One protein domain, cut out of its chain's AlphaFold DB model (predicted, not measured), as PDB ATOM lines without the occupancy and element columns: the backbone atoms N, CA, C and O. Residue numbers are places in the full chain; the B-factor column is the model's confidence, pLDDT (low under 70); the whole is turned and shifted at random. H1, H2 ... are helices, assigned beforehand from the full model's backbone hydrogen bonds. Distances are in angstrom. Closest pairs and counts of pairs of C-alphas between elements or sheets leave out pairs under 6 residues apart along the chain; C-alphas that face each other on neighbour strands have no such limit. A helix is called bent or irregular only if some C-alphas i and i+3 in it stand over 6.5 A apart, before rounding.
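This is residues 4 to 77 of the 79 residues of an uncharacterized protein of Bacillus sp. OV166 (UniProt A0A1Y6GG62). Four helices make a compact body with H2 through its middle: H1, sharply kinked so that it folds back as a V, packs on one side of H2, and the hairpin of H3 and H4 packs on another. H3 and H4 lie side by side, and H2 crosses H4 steeply, while H3 meets H2 at the corner where the chain turns from one into the other. The printed part has 74 residues with four named helices, H1, H2, H3 and H4 in that order, and no named strand; the class is all helix. It is compact, with a radius of gyration of the C-alphas of 11.2 A, and rounded, spanning 27 by 26 by 21 A.

H1 takes residues 4 to 20, beginning at C-alpha 4 at (155.291, 326.345, 241.233), and its first and last C-alphas are 11.9 A apart. It has a kink of 130 degrees near residue 11 and is irregular, with C-alphas 10 and 13 9.4 A apart. H2, residues 29 to 44, is 23.7 A long and begins at C-alpha 29 at (156.246, 342.576, 233.370). H3, residues 46 to 57, is 16.5 A long. H4, residues 62 to 76, is 21.0 A long and ends at C-alpha 76 at (167.908, 336.328, 250.265).

H2 is the hub, touching the three other helices. H1 and H2 touch, about perpendicular at 76 degrees, with the C-alphas of Tyr 4 and Ser 39 closest at 6.7 A. H2 and H3 touch only at the corner by their link; their closest C-alphas, Leu 42 and Gly 49, are 5.1 A apart. Residues 34 to 38 of H2 touch residues 69 to 73 of H4, at a steep tilt of 54 degrees; the closest C-alphas are those of Leu 38 and Lys 73, 6.1 A apart. H3 and H4 touch as a helical hairpin, at a shallow tilt of 14 degrees, opposite ways, with the C-alphas of Ile 55 and Lys 65 closest at 6.2 A. H1 and H3 are close but not clearly touching, with the C-alphas of Phe 20 and Met 56 at 6.4 A. H1 and H4 are only just apart, at 8.4 A. Every O i to N i+4 pair is within hydrogen-bond range in H3 and H4, against 8 of 13 in H1 and 11 of 12 in H2.

The two C-alphas farthest apart, those of Ser 9 and Asn 59, are 29.6 A apart. The printed part has no cut. The links from H2 to H3 and from H3 to H4 are tight, and the link from H1 to H2 is short; no link is long. The mean pLDDT of the printed part is 84.8, and residues 76 to 77 are under 70.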
ATOM      1  N   TYR A   4     155.459 325.030 241.837       83.62
ATOM      2  CA  TYR A   4     155.291 326.345 241.233       83.62
ATOM      3  C   TYR A   4     155.362 326.287 239.702       83.62
ATOM      4  O   TYR A   4     154.511 326.876 239.047       83.62
ATOM      5  N   ASP A   5     156.269 325.497 239.113       82.88
ATOM      6  CA  ASP A   5     156.300 325.268 237.653       82.88
ATOM      7  C   ASP A   5     154.953 324.754 237.113       82.88
ATOM      8  O   ASP A   5     154.485 325.186 236.056       82.88
ATOM      9  N   LYS A   6     154.300 323.839 237.845       85.44
ATOM     10  CA  LYS A   6     152.967 323.338 237.478       85.44
ATOM     11  C   LYS A   6     151.891 324.415 237.616       85.44
ATOM     12  O   LYS A   6     151.017 324.494 236.754       85.44
ATOM     13  N   MET A   7     151.964 325.242 238.661       86.56
ATOM     14  CA  MET A   7     151.052 326.372 238.866       86.56
ATOM     15  C   MET A   7     151.163 327.380 237.717       86.56
ATOM     16  O   MET A   7     150.150 327.691 237.101       86.56
ATOM     17  N   PHE A   8     152.373 327.808 237.351       87.00
ATOM     18  CA  PHE A   8     152.573 328.733 236.227       87.00
ATOM     19  C   PHE A   8     152.206 328.115 234.876       87.00
ATOM     20  O   PHE A   8     151.656 328.805 234.025       87.00
ATOM     21  N   SER A   9     152.439 326.815 234.675       86.31
ATOM     22  CA  SER A   9     152.025 326.136 233.436       86.31
ATOM     23  C   SER A   9     150.502 326.022 233.298       86.31
ATOM     24  O   SER A   9     149.995 325.974 232.183       86.31
ATOM     25  N   THR A  10     149.771 325.960 234.418       88.31
ATOM     26  CA  THR A  10     148.307 325.787 234.431       88.31
ATOM     27  C   THR A  10     147.570 327.126 234.452       88.31
ATOM     28  O   THR A  10     146.591 327.300 233.735       88.31
ATOM     29  N   PHE A  11     148.038 328.071 235.269       87.19
ATOM     30  CA  PHE A  11     147.359 329.338 235.556       87.19
ATOM     31  C   PHE A  11     148.083 330.564 234.984       87.19
ATOM     32  O   PHE A  11     147.572 331.676 235.076       87.19
ATOM     33  N   GLY A  12     149.269 330.402 234.394       87.75
ATOM     34  CA  GLY A  12     150.063 331.534 233.924       87.75
ATOM     35  C   GLY A  12     150.408 332.489 235.067       87.75
ATOM     36  O   GLY A  12     150.707 332.062 236.183       87.75
ATOM     37  N   TYR A  13     150.348 333.793 234.799       86.88
ATOM     38  CA  TYR A  13     150.630 334.820 235.801       86.88
ATOM     39  C   TYR A  13     149.554 334.922 236.896       86.88
ATOM     40  O   TYR A  13     149.875 335.418 237.974       86.88
ATOM     41  N   MET A  14     148.360 334.340 236.717       87.75
ATOM     42  CA  MET A  14     147.344 334.268 237.778       87.75
ATOM     43  C   MET A  14     147.812 333.421 238.966       87.75
ATOM     44  O   MET A  14     147.330 333.578 240.085       87.75
ATOM     45  N   ALA A  15     148.805 332.548 238.763       89.50
ATOM     46  CA  ALA A  15     149.460 331.860 239.868       89.50
ATOM     47  C   ALA A  15     150.072 332.846 240.882       89.50
ATOM     48  O   ALA A  15     150.140 332.518 242.062       89.50
ATOM     49  N   LEU A  16     150.479 334.052 240.465       88.00
ATOM     50  CA  LEU A  16     151.007 335.078 241.370       88.00
ATOM     51  C   LEU A  16     149.967 335.543 242.385       88.00
ATOM     52  O   LEU A  16     150.310 335.748 243.543       88.00
ATOM     53  N   GLU A  17     148.704 335.631 241.985       88.19
ATOM     54  CA  GLU A  17     147.613 335.974 242.894       88.19
ATOM     55  C   GLU A  17     147.387 334.860 243.923       88.19
ATOM     56  O   GLU A  17     147.236 335.120 245.113       88.19
ATOM     57  N   LEU A  18     147.482 333.596 243.502       86.06
ATOM     58  CA  LEU A  18     147.347 332.449 244.405       86.06
ATOM     59  C   LEU A  18     148.525 332.309 245.380       86.06
ATOM     60  O   LEU A  18     148.340 331.874 246.514       86.06
ATOM     61  N   ILE A  19     149.740 332.635 244.936       86.06
ATOM     62  CA  ILE A  19     150.969 332.460 245.725       86.06
ATOM     63  C   ILE A  19     151.219 333.670 246.633       86.06
ATOM     64  O   ILE A  19     151.624 333.510 247.783       86.06
ATOM     65  N   PHE A  20     151.003 334.875 246.107       85.94
ATOM     66  CA  PHE A  20     151.404 336.141 246.719       85.94
ATOM     67  C   PHE A  20     150.236 337.097 246.968       85.94
ATOM     68  O   PHE A  20     150.471 338.196 247.466       85.94
ATOM     69  N   GLY A  21     148.993 336.715 246.659       84.31
ATOM     70  CA  GLY A  21     147.815 337.534 246.965       84.31
ATOM     71  C   GLY A  21     147.813 338.885 246.260       84.31
ATOM     72  O   GLY A  21     147.129 339.796 246.714       84.31
ATOM     73  N   VAL A  22     148.614 339.026 245.201       84.62
ATOM     74  CA  VAL A  22     148.756 340.256 244.424       84.62
ATOM     75  C   VAL A  22     148.073 340.088 243.081       84.62
ATOM     76  O   VAL A  22     148.249 339.080 242.396       84.62
ATOM     77  N   ASP A  23     147.313 341.104 242.706       85.88
ATOM     78  CA  ASP A  23     146.639 341.162 241.419       85.88
ATOM     79  C   ASP A  23     147.679 341.292 240.294       85.88
ATOM     80  O   ASP A  23     148.492 342.219 240.280       85.88
ATOM     81  N   GLU A  24     147.669 340.357 239.338       84.19
ATOM     82  CA  GLU A  24     148.650 340.370 238.253       84.19
ATOM     83  C   GLU A  24     148.449 341.511 237.247       84.19
ATOM     84  O   GLU A  24     149.407 341.909 236.584       84.19
ATOM     85  N   ALA A  25     147.241 342.058 237.109       85.69
ATOM     86  CA  ALA A  25     146.968 343.172 236.206       85.69
ATOM     87  C   ALA A  25     147.577 344.479 236.731       85.69
ATOM     88  O   ALA A  25     147.911 345.368 235.949       85.69
ATOM     89  N   SER A  26     147.791 344.556 238.045       84.38
ATOM     90  CA  SER A  26     148.453 345.674 238.721       84.38
ATOM     91  C   SER A  26     149.984 345.629 238.609       84.38
ATOM     92  O   SER A  26     150.652 346.597 238.965       84.38
ATOM     93  N   LEU A  27     150.553 344.526 238.102       86.25
ATOM     94  CA  LEU A  27     151.998 344.307 238.019       86.25
ATOM     95  C   LEU A  27     152.568 344.597 236.633       86.25
ATOM     96  O   LEU A  27     152.060 344.140 235.606       86.25
ATOM     97  N   LYS A  28     153.734 345.242 236.612       89.56
ATOM     98  CA  LYS A  28     154.573 345.344 235.415       89.56
ATOM     99  C   LYS A  28     155.212 343.997 235.092       89.56
ATOM    100  O   LYS A  28     155.433 343.155 235.960       89.56
ATOM    101  N   GLU A  29     155.588 343.808 233.830       86.62
ATOM    102  CA  GLU A  29     156.246 342.576 233.370       86.62
ATOM    103  C   GLU A  29     157.505 342.234 234.183       86.62
ATOM    104  O   GLU A  29     157.751 341.073 234.508       86.62
ATOM    105  N   GLU A  30     158.287 343.252 234.548       87.94
ATOM    106  CA  GLU A  30     159.468 343.075 235.385       87.94
ATOM    107  C   GLU A  30     159.097 342.528 236.769       87.94
ATOM    108  O   GLU A  30     159.672 341.537 237.214       87.94
ATOM    109  N   GLU A  31     158.085 343.104 237.414       87.25
ATOM    110  CA  GLU A  31     157.593 342.693 238.732       87.25
ATOM    111  C   GLU A  31     157.071 341.253 238.713       87.25
ATOM    112  O   GLU A  31     157.436 340.451 239.576       87.25
ATOM    113  N   LYS A  32     156.317 340.882 237.667       88.62
ATOM    114  CA  LYS A  32     155.869 339.498 237.445       88.62
ATOM    115  C   LYS A  32     157.055 338.537 237.397       88.62
ATOM    116  O   LYS A  32     157.072 337.538 238.117       88.62
ATOM    117  N   ARG A  33     158.088 338.850 236.603       87.88
ATOM    118  CA  ARG A  33     159.308 338.023 236.522       87.88
ATOM    119  C   ARG A  33     160.026 337.933 237.865       87.88
ATOM    120  O   ARG A  33     160.516 336.862 238.224       87.88
ATOM    121  N   GLN A  34     160.089 339.029 238.619       87.56
ATOM    122  CA  GLN A  34     160.723 339.030 239.934       87.56
ATOM    123  C   GLN A  34     159.988 338.129 240.935       87.56
ATOM    124  O   GLN A  34     160.655 337.399 241.671       87.56
ATOM    125  N   LEU A  35     158.653 338.128 240.935       88.56
ATOM    126  CA  LEU A  35     157.845 337.271 241.805       88.56
ATOM    127  C   LEU A  35     157.892 335.797 241.395       88.56
ATOM    128  O   LEU A  35     157.967 334.924 242.256       88.56
ATOM    129  N   ILE A  36     157.934 335.497 240.095       88.12
ATOM    130  CA  ILE A  36     158.159 334.122 239.617       88.12
ATOM    131  C   ILE A  36     159.501 333.611 240.128       88.12
ATOM    132  O   ILE A  36     159.578 332.529 240.707       88.12
ATOM    133  N   HIS A  37     160.556 334.414 240.004       87.00
ATOM    134  CA  HIS A  37     161.856 334.040 240.543       87.00
ATOM    135  C   HIS A  37     161.801 333.824 242.062       87.00
ATOM    136  O   HIS A  37     162.338 332.839 242.564       87.00
ATOM    137  N   LEU A  38     161.100 334.701 242.792       86.31
ATOM    138  CA  LEU A  38     160.888 334.548 244.230       86.31
ATOM    139  C   LEU A  38     160.181 333.222 244.553       86.31
ATOM    140  O   LEU A  38     160.630 332.511 245.445       86.31
ATOM    141  N   SER A  39     159.149 332.839 243.798       86.25
ATOM    142  CA  SER A  39     158.415 331.584 244.015       86.25
ATOM    143  C   SER A  39     159.282 330.332 243.837       86.25
ATOM    144  O   SER A  39     159.195 329.398 244.631       86.25
ATOM    145  N   ILE A  40     160.210 330.347 242.878       84.50
ATOM    146  CA  ILE A  40     161.188 329.268 242.691       84.50
ATOM    147  C   ILE A  40     162.148 329.198 243.890       84.50
ATOM    148  O   ILE A  40     162.533 328.111 244.325       84.50
ATOM    149  N   MET A  41     162.524 330.347 244.463       83.56
ATOM    150  CA  MET A  41     163.355 330.399 245.670       83.56
ATOM    151  C   MET A  41     162.604 329.914 246.918       83.56
ATOM    152  O   MET A  41     163.232 329.298 247.780       83.56
ATOM    153  N   LEU A  42     161.280 330.123 247.008       84.19
ATOM    154  CA  LEU A  42     160.455 329.619 248.118       84.19
ATOM    155  C   LEU A  42     160.509 328.096 248.220       84.19
ATOM    156  O   LEU A  42     160.564 327.564 249.323       84.19
ATOM    157  N   GLU A  43     160.545 327.393 247.085       81.50
ATOM    158  CA  GLU A  43     160.633 325.928 247.079       81.50
ATOM    159  C   GLU A  43     161.937 325.419 247.710       81.50
ATOM    160  O   GLU A  43     161.965 324.362 248.336       81.50
ATOM    161  N   LYS A  44     163.021 326.187 247.577       81.00
ATOM    162  CA  LYS A  44     164.348 325.817 248.086       81.00
ATOM    163  C   LYS A  44     164.634 326.360 249.485       81.00
ATOM    164  O   LYS A  44     165.584 325.911 250.119       81.00
ATOM    165  N   ASN A  45     163.854 327.331 249.962       82.88
ATOM    166  CA  ASN A  45     164.108 328.031 251.216       82.88
ATOM    167  C   ASN A  45     162.831 328.144 252.063       82.88
ATOM    168  O   ASN A  45     162.046 329.082 251.931       82.88
ATOM    169  N   ALA A  46     162.666 327.206 253.000       80.81
ATOM    170  CA  ALA A  46     161.522 327.171 253.910       80.81
ATOM    171  C   ALA A  46     161.390 328.442 254.775       80.81
ATOM    172  O   ALA A  46     160.275 328.880 255.059       80.81
ATOM    173  N   ALA A  47     162.506 329.083 255.150       83.75
ATOM    174  CA  ALA A  47     162.478 330.337 255.905       83.75
ATOM    175  C   ALA A  47     161.919 331.497 255.062       83.75
ATOM    176  O   ALA A  47     161.192 332.347 255.576       83.75
ATOM    177  N   LEU A  48     162.208 331.504 253.757       84.50
ATOM    178  CA  LEU A  48     161.608 332.435 252.801       84.50
ATOM    179  C   LEU A  48     160.092 332.202 252.701       84.50
ATOM    180  O   LEU A  48     159.327 333.161 252.752       84.50
ATOM    181  N   GLY A  49     159.668 330.934 252.639       83.75
ATOM    182  CA  GLY A  49     158.257 330.529 252.650       83.75
ATOM    183  C   GLY A  49     157.492 331.048 253.867       83.75
ATOM    184  O   GLY A  49     156.390 331.584 253.728       83.75
ATOM    185  N   SER A  50     158.106 330.960 255.050       85.94
ATOM    186  CA  SER A  50     157.521 331.481 256.289       85.94
ATOM    187  C   SER A  50     157.340 332.999 256.233       85.94
ATOM    188  O   SER A  50     156.256 333.489 256.528       85.94
ATOM    189  N   LYS A  51     158.354 333.745 255.777       86.88
ATOM    190  CA  LYS A  51     158.266 335.210 255.675       86.88
ATOM    191  C   LYS A  51     157.267 335.675 254.615       86.88
ATOM    192  O   LYS A  51     156.553 336.647 254.834       86.88
ATOM    193  N   VAL A  52     157.180 334.982 253.477       87.12
ATOM    194  CA  VAL A  52     156.136 335.258 252.473       87.12
ATOM    195  C   VAL A  52     154.753 335.023 253.067       87.12
ATOM    196  O   VAL A  52     153.875 335.860 252.891       87.12
ATOM    197  N   SER A  53     154.573 333.946 253.834       86.69
ATOM    198  CA  SER A  53     153.307 333.672 254.523       86.69
ATOM    199  C   SER A  53     152.962 334.746 255.560       86.69
ATOM    200  O   SER A  53     151.797 335.112 255.692       86.69
ATOM    201  N   GLU A  54     153.943 335.298 256.275       88.81
ATOM    202  CA  GLU A  54     153.722 336.428 257.192       88.81
ATOM    203  C   GLU A  54     153.272 337.692 256.447       88.81
ATOM    204  O   GLU A  54     152.297 338.323 256.848       88.81
ATOM    205  N   ILE A  55     153.925 338.037 255.330       87.94
ATOM    206  CA  ILE A  55     153.545 339.191 254.496       87.94
ATOM    207  C   ILE A  55     152.132 339.001 253.930       87.94
ATOM    208  O   ILE A  55     151.323 339.928 253.940       87.94
ATOM    209  N   MET A  56     151.809 337.784 253.492       86.69
ATOM    210  CA  MET A  56     150.493 337.415 252.972       86.69
ATOM    211  C   MET A  56     149.372 337.601 253.991       86.69
ATOM    212  O   MET A  56     148.334 338.179 253.668       86.69
ATOM    213  N   ASN A  57     149.602 337.132 255.219       86.81
ATOM    214  CA  ASN A  57     148.644 337.229 256.319       86.81
ATOM    215  C   ASN A  57     148.635 338.608 256.992       86.81
ATOM    216  O   ASN A  57     147.828 338.852 257.887       86.81
ATOM    217  N   SER A  58     149.523 339.515 256.583       84.94
ATOM    218  CA  SER A  58     149.524 340.885 257.075       84.94
ATOM    219  C   SER A  58     148.390 341.685 256.434       84.94
ATOM    220  O   SER A  58     148.077 341.531 255.250       84.94
ATOM    221  N   ASN A  59     147.820 342.610 257.206       84.56
ATOM    222  CA  ASN A  59     146.735 343.500 256.782       84.56
ATOM    223  C   ASN A  59     147.218 344.660 255.877       84.56
ATOM    224  O   ASN A  59     146.625 345.734 255.874       84.56
ATOM    225  N   LEU A  60     148.333 344.449 255.176       84.38
ATOM    226  CA  LEU A  60     149.006 345.430 254.329       84.38
ATOM    227  C   LEU A  60     148.337 345.519 252.959       84.38
ATOM    228  O   LEU A  60     147.803 344.525 252.451       84.38
ATOM    229  N   GLU A  61     148.423 346.693 252.343       85.06
ATOM    230  CA  GLU A  61     147.951 346.893 250.974       85.06
ATOM    231  C   GLU A  61     148.869 346.195 249.956       85.06
ATOM    232  O   GLU A  61     150.018 345.851 250.249       85.06
ATOM    233  N   ASN A  62     148.367 345.973 248.735       80.38
ATOM    234  CA  ASN A  62     149.109 345.252 247.692       80.38
ATOM    235  C   ASN A  62     150.471 345.890 247.377       80.38
ATOM    236  O   ASN A  62     151.453 345.167 247.215       80.38
ATOM    237  N   GLU A  63     150.558 347.221 247.341       82.88
ATOM    238  CA  GLU A  63     151.820 347.931 247.089       82.88
ATOM    239  C   GLU A  63     152.855 347.689 248.198       82.88
ATOM    240  O   GLU A  63     154.032 347.444 247.923       82.88
ATOM    241  N   GLU A  64     152.421 347.673 249.460       85.38
ATOM    242  CA  GLU A  64     153.296 347.397 250.600       85.38
ATOM    243  C   GLU A  64     153.751 345.934 250.621       85.38
ATOM    244  O   GLU A  64     154.928 345.648 250.862       85.38
ATOM    245  N   LYS A  65     152.845 344.999 250.307       85.19
ATOM    246  CA  LYS A  65     153.179 343.575 250.160       85.19
ATOM    247  C   LYS A  65     154.234 343.369 249.077       85.19
ATOM    248  O   LYS A  65     155.223 342.678 249.318       85.19
ATOM    249  N   LEU A  66     154.081 344.023 247.925       86.19
ATOM    250  CA  LEU A  66     155.053 343.972 246.829       86.19
ATOM    251  C   LEU A  66     156.422 344.506 247.236       86.19
ATOM    252  O   LEU A  66     157.432 343.826 247.031       86.19
ATOM    253  N   ALA A  67     156.466 345.674 247.878       86.69
ATOM    254  CA  ALA A  67     157.709 346.238 248.388       86.69
ATOM    255  C   ALA A  67     158.412 345.274 249.363       86.69
ATOM    256  O   ALA A  67     159.633 345.094 249.296       86.69
ATOM    257  N   LEU A  68     157.652 344.602 250.234       87.12
ATOM    258  CA  LEU A  68     158.190 343.599 251.149       87.12
ATOM    259  C   LEU A  68     158.678 342.345 250.423       87.12
ATOM    260  O   LEU A  68     159.758 341.863 250.756       87.12
ATOM    261  N   PHE A  69     157.962 341.845 249.414       87.62
ATOM    262  CA  PHE A  69     158.408 340.703 248.612       87.62
ATOM    263  C   PHE A  69     159.715 340.996 247.868       87.62
ATOM    264  O   PHE A  69     160.627 340.163 247.872       87.62
ATOM    265  N   PHE A  70     159.868 342.190 247.293       84.88
ATOM    266  CA  PHE A  70     161.117 342.584 246.631       84.88
ATOM    267  C   PHE A  70     162.259 342.785 247.623       84.88
ATOM    268  O   PHE A  70     163.381 342.335 247.377       84.88
ATOM    269  N   LYS A  71     161.978 343.366 248.793       85.69
ATOM    270  CA  LYS A  71     162.957 343.446 249.881       85.69
ATOM    271  C   LYS A  71     163.375 342.055 250.360       85.69
ATOM    272  O   LYS A  71     164.554 341.831 250.620       85.69
ATOM    273  N   LEU A  72     162.435 341.113 250.433       83.56
ATOM    274  CA  LEU A  72     162.686 339.726 250.810       83.56
ATOM    275  C   LEU A  72     163.600 339.031 249.799       83.56
ATOM    276  O   LEU A  72     164.579 338.400 250.190       83.56
ATOM    277  N   LYS A  73     163.305 339.192 248.504       79.31
ATOM    278  CA  LYS A  73     164.130 338.682 247.407       79.31
ATOM    279  C   LYS A  73     165.557 339.223 247.492       79.31
ATOM    280  O   LYS A  73     166.492 338.436 247.420       79.31
ATOM    281  N   ASN A  74     165.722 340.530 247.695       76.94
ATOM    282  CA  ASN A  74     167.041 341.155 247.827       76.94
ATOM    283  C   ASN A  74     167.770 340.705 249.099       76.94
ATOM    284  O   ASN A  74     168.973 340.503 249.068       76.94
ATOM    285  N   SER A  75     167.049 340.486 250.202       74.12
ATOM    286  CA  SER A  75     167.632 340.002 251.461       74.12
ATOM    287  C   SER A  75     168.055 338.530 251.419       74.12
ATOM    288  O   SER A  75     168.839 338.116 252.272       74.12
ATOM    289  N   VAL A  76     167.505 337.730 250.501       68.38
ATOM    290  CA  VAL A  76     167.908 336.328 250.265       68.38
ATOM    291  C   VAL A  76     168.769 336.194 249.003       68.38
ATOM    292  O   VAL A  76     169.281 335.116 248.703       68.38
ATOM    293  N   GLY A  77     168.999 337.308 248.306       50.53
ATOM    294  CA  GLY A  77     170.080 337.477 247.352       50.53
ATOM    295  C   GLY A  77     171.415 337.357 248.076       50.53
ATOM    296  O   GLY A  77     171.848 338.273 248.764       50.53
TER     297      GLY A  77